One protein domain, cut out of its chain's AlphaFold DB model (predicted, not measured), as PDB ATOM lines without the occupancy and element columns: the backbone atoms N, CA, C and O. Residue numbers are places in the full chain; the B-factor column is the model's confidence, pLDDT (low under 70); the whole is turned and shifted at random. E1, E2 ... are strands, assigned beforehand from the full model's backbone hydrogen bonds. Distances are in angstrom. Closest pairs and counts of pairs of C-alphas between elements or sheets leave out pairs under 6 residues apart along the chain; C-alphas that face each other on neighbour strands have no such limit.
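What this domain is: This is residues 108 to 176 of the 328 residues of an uncharacterized protein of Leucobacter luti (UniProt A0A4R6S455). Little regular structure: a narrow three-strand meander, E1 E2 E3, each strand the antiparallel neighbour of the one before, with the unnamed residues 108 to 132 folding back on themselves along one face. The loop 151 to 163 extends one end, the tail 171 to 176 the other. The printed part has 69 residues, 23 in strands, and no named helix: all strand, loose, radius of gyration of the C-alphas 14.6 A, a rod of 51 by 19 by 14 A.

How they stand to each other: E1, residues 133 to 140, forms a hairpin with inner strand E2, residues 143 to 150, antiparallel at 160 degrees; N 136 and O 147 are 2.9 A apart, within hydrogen-bond range. E3, residues 164 to 170, forms a hairpin with E2 at 162 degrees; N 169 and O 144, within hydrogen-bond range, are 2.8 A apart. The sheet is twisted, its C-alphas up to 4.4 A off the best plane.

Where its parts are: E1 begins at C-alpha 133 (231.195, 174.067, 318.763) and spans 22.6 A; E2 spans 23.2 A. E3 spans 19.7 A, ending at C-alpha 170 (220.565, 157.342, 307.136).

The domain as a whole: The C-alphas farthest apart, of Ala 156 and Val 176, are 50.9 A apart. The printed part has no cut; the link E1 to E2 is tight, E2 to E3 long. pLDDT is under 70 at residues 113 to 123, 155 to 163 and 173 to 176.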
ATOM      1  N   VAL A 108     228.123 167.365 322.528       76.12
ATOM      2  CA  VAL A 108     226.737 166.892 322.590       76.12
ATOM      3  C   VAL A 108     226.375 166.279 321.241       76.12
ATOM      4  O   VAL A 108     226.408 166.958 320.214       76.12
ATOM      5  N   THR A 109     226.021 164.996 321.239       75.38
ATOM      6  CA  THR A 109     225.539 164.307 320.037       75.38
ATOM      7  C   THR A 109     224.224 164.940 319.561       75.38
ATOM      8  O   THR A 109     223.291 165.053 320.362       75.38
ATOM      9  N   PRO A 110     224.108 165.348 318.283       74.94
ATOM     10  CA  PRO A 110     222.848 165.816 317.718       74.94
ATOM     11  C   PRO A 110     221.762 164.749 317.852       74.94
ATOM     12  O   PRO A 110     222.015 163.562 317.635       74.94
ATOM     13  N   VAL A 111     220.544 165.168 318.190       74.19
ATOM     14  CA  VAL A 111     219.401 164.255 318.262       74.19
ATOM     15  C   VAL A 111     219.022 163.850 316.838       74.19
ATOM     16  O   VAL A 111     218.917 164.706 315.957       74.19
ATOM     17  N   ALA A 112     218.833 162.548 316.607       70.44
ATOM     18  CA  ALA A 112     218.323 162.053 315.333       70.44
ATOM     19  C   ALA A 112     216.974 162.730 315.010       70.44
ATOM     20  O   ALA A 112     216.197 163.000 315.931       70.44
ATOM     21  N   PRO A 113     216.681 163.027 313.732       66.44
ATOM     22  CA  PRO A 113     215.430 163.676 313.359       66.44
ATOM     23  C   PRO A 113     214.232 162.864 313.873       66.44
ATOM     24  O   PRO A 113     214.095 161.682 313.571       66.44
ATOM     25  N   THR A 114     213.373 163.500 314.673       59.34
ATOM     26  CA  THR A 114     212.180 162.877 315.272       59.34
ATOM     27  C   THR A 114     210.930 163.011 314.413       59.34
ATOM     28  O   THR A 114     209.956 162.299 314.649       59.34
ATOM     29  N   SER A 115     210.915 163.903 313.421       56.06
ATOM     30  CA  SER A 115     209.771 164.017 312.524       56.06
ATOM     31  C   SER A 115     209.857 162.950 311.442       56.06
ATOM     32  O   SER A 115     210.760 162.996 310.601       56.06
ATOM     33  N   ALA A 116     208.880 162.042 311.435       54.72
ATOM     34  CA  ALA A 116     208.539 161.289 310.237       54.72
ATOM     35  C   ALA A 116     208.399 162.285 309.068       54.72
ATOM     36  O   ALA A 116     207.827 163.366 309.257       54.72
ATOM     37  N   PRO A 117     208.982 161.983 307.901       53.16
ATOM     38  CA  PRO A 117     208.994 162.893 306.766       53.16
ATOM     39  C   PRO A 117     207.561 163.250 306.374       53.16
ATOM     40  O   PRO A 117     206.815 162.425 305.854       53.16
ATOM     41  N   VAL A 118     207.180 164.506 306.595       58.47
ATOM     42  CA  VAL A 118     205.972 165.064 305.993       58.47
ATOM     43  C   VAL A 118     206.338 165.383 304.550       58.47
ATOM     44  O   VAL A 118     206.946 166.405 304.251       58.47
ATOM     45  N   CYS A 119     206.074 164.407 303.689       52.19
ATOM     46  CA  CYS A 119     206.007 164.468 302.237       52.19
ATOM     47  C   CYS A 119     206.708 165.642 301.540       52.19
ATOM     48  O   CYS A 119     206.194 166.757 301.456       52.19
ATOM     49  N   GLY A 120     207.878 165.354 300.968       59.84
ATOM     50  CA  GLY A 120     208.626 166.290 300.129       59.84
ATOM     51  C   GLY A 120     209.400 167.364 300.896       59.84
ATOM     52  O   GLY A 120     210.303 167.967 300.317       59.84
ATOM     53  N   ALA A 121     209.126 167.576 302.188       60.50
ATOM     54  CA  ALA A 121     210.006 168.375 303.026       60.50
ATOM     55  C   ALA A 121     211.266 167.554 303.364       60.50
ATOM     56  O   ALA A 121     211.145 166.440 303.884       60.50
ATOM     57  N   PRO A 122     212.479 168.064 303.076       61.41
ATOM     58  CA  PRO A 122     213.695 167.400 303.516       61.41
ATOM     59  C   PRO A 122     213.681 167.287 305.049       61.41
ATOM     60  O   PRO A 122     213.263 168.234 305.725       61.41
ATOM     61  N   PRO A 123     214.121 166.151 305.619       67.50
ATOM     62  CA  PRO A 123     214.149 165.973 307.062       67.50
ATOM     63  C   PRO A 123     215.053 167.040 307.685       67.50
ATOM     64  O   PRO A 123     216.185 167.258 307.246       67.50
ATOM     65  N   VAL A 124     214.539 167.721 308.706       74.38
ATOM     66  CA  VAL A 124     215.276 168.774 309.405       74.38
ATOM     67  C   VAL A 124     216.096 168.137 310.519       74.38
ATOM     68  O   VAL A 124     215.550 167.524 311.434       74.38
ATOM     69  N   ILE A 125     217.417 168.293 310.449       80.94
ATOM     70  CA  ILE A 125     218.323 167.902 311.531       80.94
ATOM     71  C   ILE A 125     218.522 169.109 312.438       80.94
ATOM     72  O   ILE A 125     219.142 170.102 312.047       80.94
ATOM     73  N   THR A 126     218.012 169.020 313.662       80.62
ATOM     74  CA  THR A 126     218.218 170.057 314.673       80.62
ATOM     75  C   THR A 126     219.583 169.863 315.316       80.62
ATOM     76  O   THR A 126     219.831 168.873 316.002       80.62
ATOM     77  N   THR A 127     220.483 170.820 315.103       84.44
ATOM     78  CA  THR A 127     221.779 170.838 315.790       84.44
ATOM     79  C   THR A 127     221.636 171.546 317.139       84.44
ATOM     80  O   THR A 127     220.948 172.568 317.221       84.44
ATOM     81  N   PRO A 128     222.232 171.017 318.222       81.38
ATOM     82  CA  PRO A 128     222.168 171.668 319.523       81.38
ATOM     83  C   PRO A 128     222.940 172.989 319.490       81.38
ATOM     84  O   PRO A 128     223.985 173.108 318.845       81.38
ATOM     85  N   HIS A 129     222.441 173.986 320.216       85.44
ATOM     86  CA  HIS A 129     223.199 175.213 320.420       85.44
ATOM     87  C   HIS A 129     224.446 174.916 321.263       85.44
ATOM     88  O   HIS A 129     224.375 174.180 322.247       85.44
ATOM     89  N   SER A 130     225.590 175.477 320.873       84.88
ATOM     90  CA  SER A 130     226.832 175.347 321.627       84.88
ATOM     91  C   SER A 130     227.667 176.620 321.545       84.88
ATOM     92  O   SER A 130     227.903 177.179 320.465       84.88
ATOM     93  N   ASP A 131     228.180 177.034 322.700       86.00
ATOM     94  CA  ASP A 131     229.140 178.129 322.794       86.00
ATOM     95  C   ASP A 131     230.514 177.725 322.257       86.00
ATOM     96  O   ASP A 131     231.210 178.567 321.692       86.00
ATOM     97  N   TYR A 132     230.853 176.433 322.308       84.12
ATOM     98  CA  TYR A 132     232.182 175.912 321.981       84.12
ATOM     99  C   TYR A 132     232.288 175.308 320.583       84.12
ATOM    100  O   TYR A 132     233.360 175.346 319.983       84.12
ATOM    101  N   PHE A 133     231.190 174.775 320.042       84.62
ATOM    102  CA  PHE A 133     231.195 174.067 318.763       84.62
ATOM    103  C   PHE A 133     230.421 174.810 317.670       84.62
ATOM    104  O   PHE A 133     229.386 175.433 317.909       84.62
ATOM    105  N   THR A 134     230.910 174.700 316.440       85.19
ATOM    106  CA  THR A 134     230.178 174.994 315.211       85.19
ATOM    107  C   THR A 134     229.801 173.676 314.552       85.19
ATOM    108  O   THR A 134     230.664 172.842 314.270       85.19
ATOM    109  N   TYR A 135     228.510 173.494 314.284       87.44
ATOM    110  CA  TYR A 135     227.994 172.330 313.576       87.44
ATOM    111  C   TYR A 135     227.823 172.652 312.093       87.44
ATOM    112  O   TYR A 135     227.333 173.718 311.726       87.44
ATOM    113  N   THR A 136     228.226 171.720 311.236       87.62
ATOM    114  CA  THR A 136     228.023 171.790 309.785       87.62
ATOM    115  C   THR A 136     227.332 170.520 309.321       87.62
ATOM    116  O   THR A 136     227.759 169.425 309.685       87.62
ATOM    117  N   THR A 137     226.274 170.655 308.525       88.00
ATOM    118  CA  THR A 137     225.508 169.516 308.002       88.00
ATOM    119  C   THR A 137     225.723 169.417 306.500       88.00
ATOM    120  O   THR A 137     225.530 170.392 305.779       88.00
ATOM    121  N   THR A 138     226.143 168.247 306.021       88.25
ATOM    122  CA  THR A 138     226.303 167.951 304.591       88.25
ATOM    123  C   THR A 138     225.374 166.811 304.205       88.25
ATOM    124  O   THR A 138     225.324 165.800 304.902       88.25
ATOM    125  N   HIS A 139     224.658 166.965 303.094       84.62
ATOM    126  CA  HIS A 139     223.729 165.964 302.575       84.62
ATOM    127  C   HIS A 139     224.282 165.353 301.284       84.62
ATOM    128  O   HIS A 139     224.665 166.082 300.369       84.62
ATOM    129  N   VAL A 140     224.302 164.021 301.204       86.44
ATOM    130  CA  VAL A 140     224.650 163.254 300.002       86.44
ATOM    131  C   VAL A 140     223.586 162.178 299.804       86.44
ATOM    132  O   VAL A 140     223.565 161.171 300.510       86.44
ATOM    133  N   GLY A 141     222.674 162.400 298.856       84.31
ATOM    134  CA  GLY A 141     221.521 161.520 298.653       84.31
ATOM    135  C   GLY A 141     220.639 161.454 299.903       84.31
ATOM    136  O   GLY A 141     220.219 162.488 300.421       84.31
ATOM    137  N   SER A 142     220.389 160.243 300.396       78.31
ATOM    138  CA  SER A 142     219.657 159.988 301.641       78.31
ATOM    139  C   SER A 142     220.546 160.001 302.884       78.31
ATOM    140  O   SER A 142     220.087 159.638 303.951       78.31
ATOM    141  N   VAL A 143     221.815 160.389 302.795       77.56
ATOM    142  CA  VAL A 143     222.717 160.379 303.951       77.56
ATOM    143  C   VAL A 143     223.035 161.806 304.363       77.56
ATOM    144  O   VAL A 143     223.493 162.611 303.550       77.56
ATOM    145  N   ALA A 144     222.826 162.122 305.639       82.12
ATOM    146  CA  ALA A 144     223.258 163.386 306.221       82.12
ATOM    147  C   ALA A 144     224.418 163.165 307.190       82.12
ATOM    148  O   ALA A 144     224.364 162.304 308.064       82.12
ATOM    149  N   THR A 145     225.470 163.966 307.045       83.50
ATOM    150  CA  THR A 145     226.627 163.970 307.942       83.50
ATOM    151  C   THR A 145     226.676 165.288 308.696       83.50
ATOM    152  O   THR A 145     226.782 166.349 308.078       83.50
ATOM    153  N   VAL A 146     226.625 165.229 310.026       84.94
ATOM    154  CA  VAL A 146     226.813 166.390 310.904       84.94
ATOM    155  C   VAL A 146     228.232 166.354 311.448       84.94
ATOM    156  O   VAL A 146     228.623 165.386 312.090       84.94
ATOM    157  N   THR A 147     229.003 167.409 311.197       83.88
ATOM    158  CA  THR A 147     230.363 167.573 311.719       83.88
ATOM    159  C   THR A 147     230.385 168.700 312.740       83.88
ATOM    160  O   THR A 147     230.072 169.843 312.395       83.88
ATOM    161  N   ALA A 148     230.785 168.391 313.974       83.19
ATOM    162  CA  ALA A 148     231.106 169.387 314.991       83.19
ATOM    163  C   ALA A 148     232.585 169.778 314.901       83.19
ATOM    164  O   ALA A 148     233.460 168.913 314.800       83.19
ATOM    165  N   ARG A 149     232.859 171.082 314.947       82.50
ATOM    166  CA  ARG A 149     234.211 171.653 315.021       82.50
ATOM    167  C   ARG A 149     234.297 172.636 316.174       82.50
ATOM    168  O   ARG A 149     233.350 173.387 316.388       82.50
ATOM    169  N   LEU A 150     235.416 172.649 316.890       82.94
ATOM    170  CA  LEU A 150     235.661 173.641 317.934       82.94
ATOM    171  C   LEU A 150     235.766 175.043 317.310       82.94
ATOM    172  O   LEU A 150     236.334 175.206 316.226       82.94
ATOM    173  N   LYS A 151     235.200 176.060 317.968       83.25
ATOM    174  CA  LYS A 151     235.322 177.449 317.512       83.25
ATOM    175  C   LYS A 151     236.774 177.930 317.678       83.25
ATOM    176  O   LYS A 151     237.366 177.700 318.732       83.25
ATOM    177  N   PRO A 152     237.347 178.622 316.676       79.94
ATOM    178  CA  PRO A 152     238.678 179.215 316.799       79.94
ATOM    179  C   PRO A 152     238.736 180.243 317.940       79.94
ATOM    180  O   PRO A 152     237.776 180.989 318.132       79.94
ATOM    181  N   GLY A 153     239.867 180.326 318.647       77.19
ATOM    182  CA  GLY A 153     240.112 181.333 319.696       77.19
ATOM    183  C   GLY A 153     239.662 180.942 321.108       77.19
ATOM    184  O   GLY A 153     239.653 181.780 322.006       77.19
ATOM    185  N   LEU A 154     239.283 179.679 321.321       73.38
ATOM    186  CA  LEU A 154     239.114 179.101 322.655       73.38
ATOM    187  C   LEU A 154     240.458 178.537 323.136       73.38
ATOM    188  O   LEU A 154     240.659 177.329 323.184       73.38
ATOM    189  N   ASP A 155     241.377 179.431 323.495       64.50
ATOM    190  CA  ASP A 155     242.754 179.088 323.897       64.50
ATOM    191  C   ASP A 155     242.832 178.400 325.277       64.50
ATOM    192  O   ASP A 155     243.901 177.977 325.713       64.50
ATOM    193  N   ALA A 156     241.699 178.300 325.982       58.94
ATOM    194  CA  ALA A 156     241.614 177.759 327.337       58.94
ATOM    195  C   ALA A 156     241.718 176.228 327.402       58.94
ATOM    196  O   ALA A 156     242.012 175.695 328.464       58.94
ATOM    197  N   PHE A 157     241.522 175.518 326.288       62.44
ATOM    198  CA  PHE A 157     241.599 174.061 326.263       62.44
ATOM    199  C   PHE A 157     242.675 173.604 325.284       62.44
ATOM    200  O   PHE A 157     242.690 174.010 324.124       62.44
ATOM    201  N   THR A 158     243.565 172.711 325.728       60.00
ATOM    202  CA  THR A 158     244.525 172.018 324.852       60.00
ATOM    203  C   THR A 158     243.800 170.934 324.053       60.00
ATOM    204  O   THR A 158     244.036 169.741 324.219       60.00
ATOM    205  N   VAL A 159     242.847 171.344 323.226       59.72
ATOM    206  CA  VAL A 159     242.154 170.466 322.287       59.72
ATOM    207  C   VAL A 159     242.742 170.753 320.921       59.72
ATOM    208  O   VAL A 159     242.891 171.913 320.539       59.72
ATOM    209  N   ASP A 160     243.104 169.698 320.196       64.31
ATOM    210  CA  ASP A 160     243.522 169.821 318.805       64.31
ATOM    211  C   ASP A 160     242.424 170.581 318.030       64.31
ATOM    212  O   ASP A 160     241.291 170.090 317.954       64.31
ATOM    213  N   PRO A 161     242.699 171.779 317.479       59.50
ATOM    214  CA  PRO A 161     241.703 172.547 316.733       59.50
ATOM    215  C   PRO A 161     241.223 171.812 315.470       59.50
ATOM    216  O   PRO A 161     240.206 172.188 314.881       59.50
ATOM    217  N   GLU A 162     241.922 170.753 315.050       68.31
ATOM    218  CA  GLU A 162     241.517 169.870 313.963       68.31
ATOM    219  C   GLU A 162     240.667 168.674 314.410       68.31
ATOM    220  O   GLU A 162     240.159 167.947 313.546       68.31
ATOM    221  N   ALA A 163     240.443 168.492 315.718       66.44
ATOM    222  CA  ALA A 163     239.579 167.444 316.244       66.44
ATOM    223  C   ALA A 163     238.155 167.604 315.690       66.44
ATOM    224  O   ALA A 163     237.464 168.604 315.908       66.44
ATOM    225  N   LYS A 164     237.708 166.591 314.944       75.31
ATOM    226  CA  LYS A 164     236.376 166.529 314.335       75.31
ATOM    227  C   LYS A 164     235.639 165.332 314.893       75.31
ATOM    228  O   LYS A 164     236.155 164.220 314.865       75.31
ATOM    229  N   THR A 165     234.403 165.564 315.314       78.06
ATOM    230  CA  THR A 165     233.445 164.484 315.554       78.06
ATOM    231  C   THR A 165     232.391 164.546 314.459       78.06
ATOM    232  O   THR A 165     231.842 165.618 314.189       78.06
ATOM    233  N   ALA A 166     232.157 163.417 313.793       79.69
ATOM    234  CA  ALA A 166     231.190 163.297 312.711       79.69
ATOM    235  C   ALA A 166     230.151 162.225 313.049       79.69
ATOM    236  O   ALA A 166     230.507 161.124 313.465       79.69
ATOM    237  N   TRP A 167     228.877 162.551 312.836       83.19
ATOM    238  CA  TRP A 167     227.760 161.616 312.944       83.19
ATOM    239  C   TRP A 167     227.077 161.483 311.589       83.19
ATOM    240  O   TRP A 167     226.844 162.487 310.913       83.19
ATOM    241  N   THR A 168     226.745 160.252 311.211       76.50
ATOM    242  CA  THR A 168     226.076 159.936 309.948       76.50
ATOM    243  C   THR A 168     224.680 159.403 310.233       76.50
ATOM    244  O   THR A 168     224.518 158.473 311.020       76.50
ATOM    245  N   PHE A 169     223.685 159.993 309.580       77.44
ATOM    246  CA  PHE A 169     222.284 159.602 309.665       77.44
ATOM    247  C   PHE A 169     221.844 159.062 308.307       77.44
ATOM    248  O   PHE A 169     222.015 159.744 307.291       77.44
ATOM    249  N   ASP A 170     221.285 157.852 308.296       76.81
ATOM    250  CA  ASP A 170     220.565 157.342 307.136       76.81
ATOM    251  C   ASP A 170     219.138 157.898 307.158       76.81
ATOM    252  O   ASP A 170     218.378 157.689 308.102       76.81
ATOM    253  N   LEU A 171     218.821 158.667 306.129       75.38
ATOM    254  CA  LEU A 171     217.525 159.275 305.860       75.38
ATOM    255  C   LEU A 171     216.809 158.518 304.734       75.38
ATOM    256  O   LEU A 171     215.925 159.083 304.090       75.38
ATOM    257  N   SER A 172     217.236 157.289 304.418       70.19
ATOM    258  CA  SER A 172     216.582 156.467 303.411       70.19
ATOM    259  C   SER A 172     215.123 156.252 303.802       70.19
ATOM    260  O   SER A 172     214.784 155.823 304.904       70.19
ATOM    261  N   PHE A 173     214.239 156.626 302.883       65.75
ATOM    262  CA  PHE A 173     212.816 156.389 303.022       65.75
ATOM    263  C   PHE A 173     212.502 155.044 302.393       65.75
ATOM    264  O   PHE A 173     212.975 154.752 301.292       65.75
ATOM    265  N   THR A 174     211.652 154.255 303.043       55.44
ATOM    266  CA  THR A 174     210.921 153.214 302.329       55.44
ATOM    267  C   THR A 174     210.080 153.942 301.281       55.44
ATOM    268  O   THR A 174     209.249 154.770 301.666       55.44
ATOM    269  N   PRO A 175     210.328 153.750 299.974       53.12
ATOM    270  CA  PRO A 175     209.573 154.456 298.956       53.12
ATOM    271  C   PRO A 175     208.095 154.127 299.150       53.12
ATOM    272  O   PRO A 175     207.715 152.957 299.175       53.12
ATOM    273  N   VAL A 176     207.266 155.159 299.313       51.25
ATOM    274  CA  VAL A 176     205.820 154.988 299.191       51.25
ATOM    275  C   VAL A 176     205.588 154.572 297.748       51.25
ATOM    276  O   VAL A 176     205.959 155.309 296.832       51.25
TER     277      VAL A 176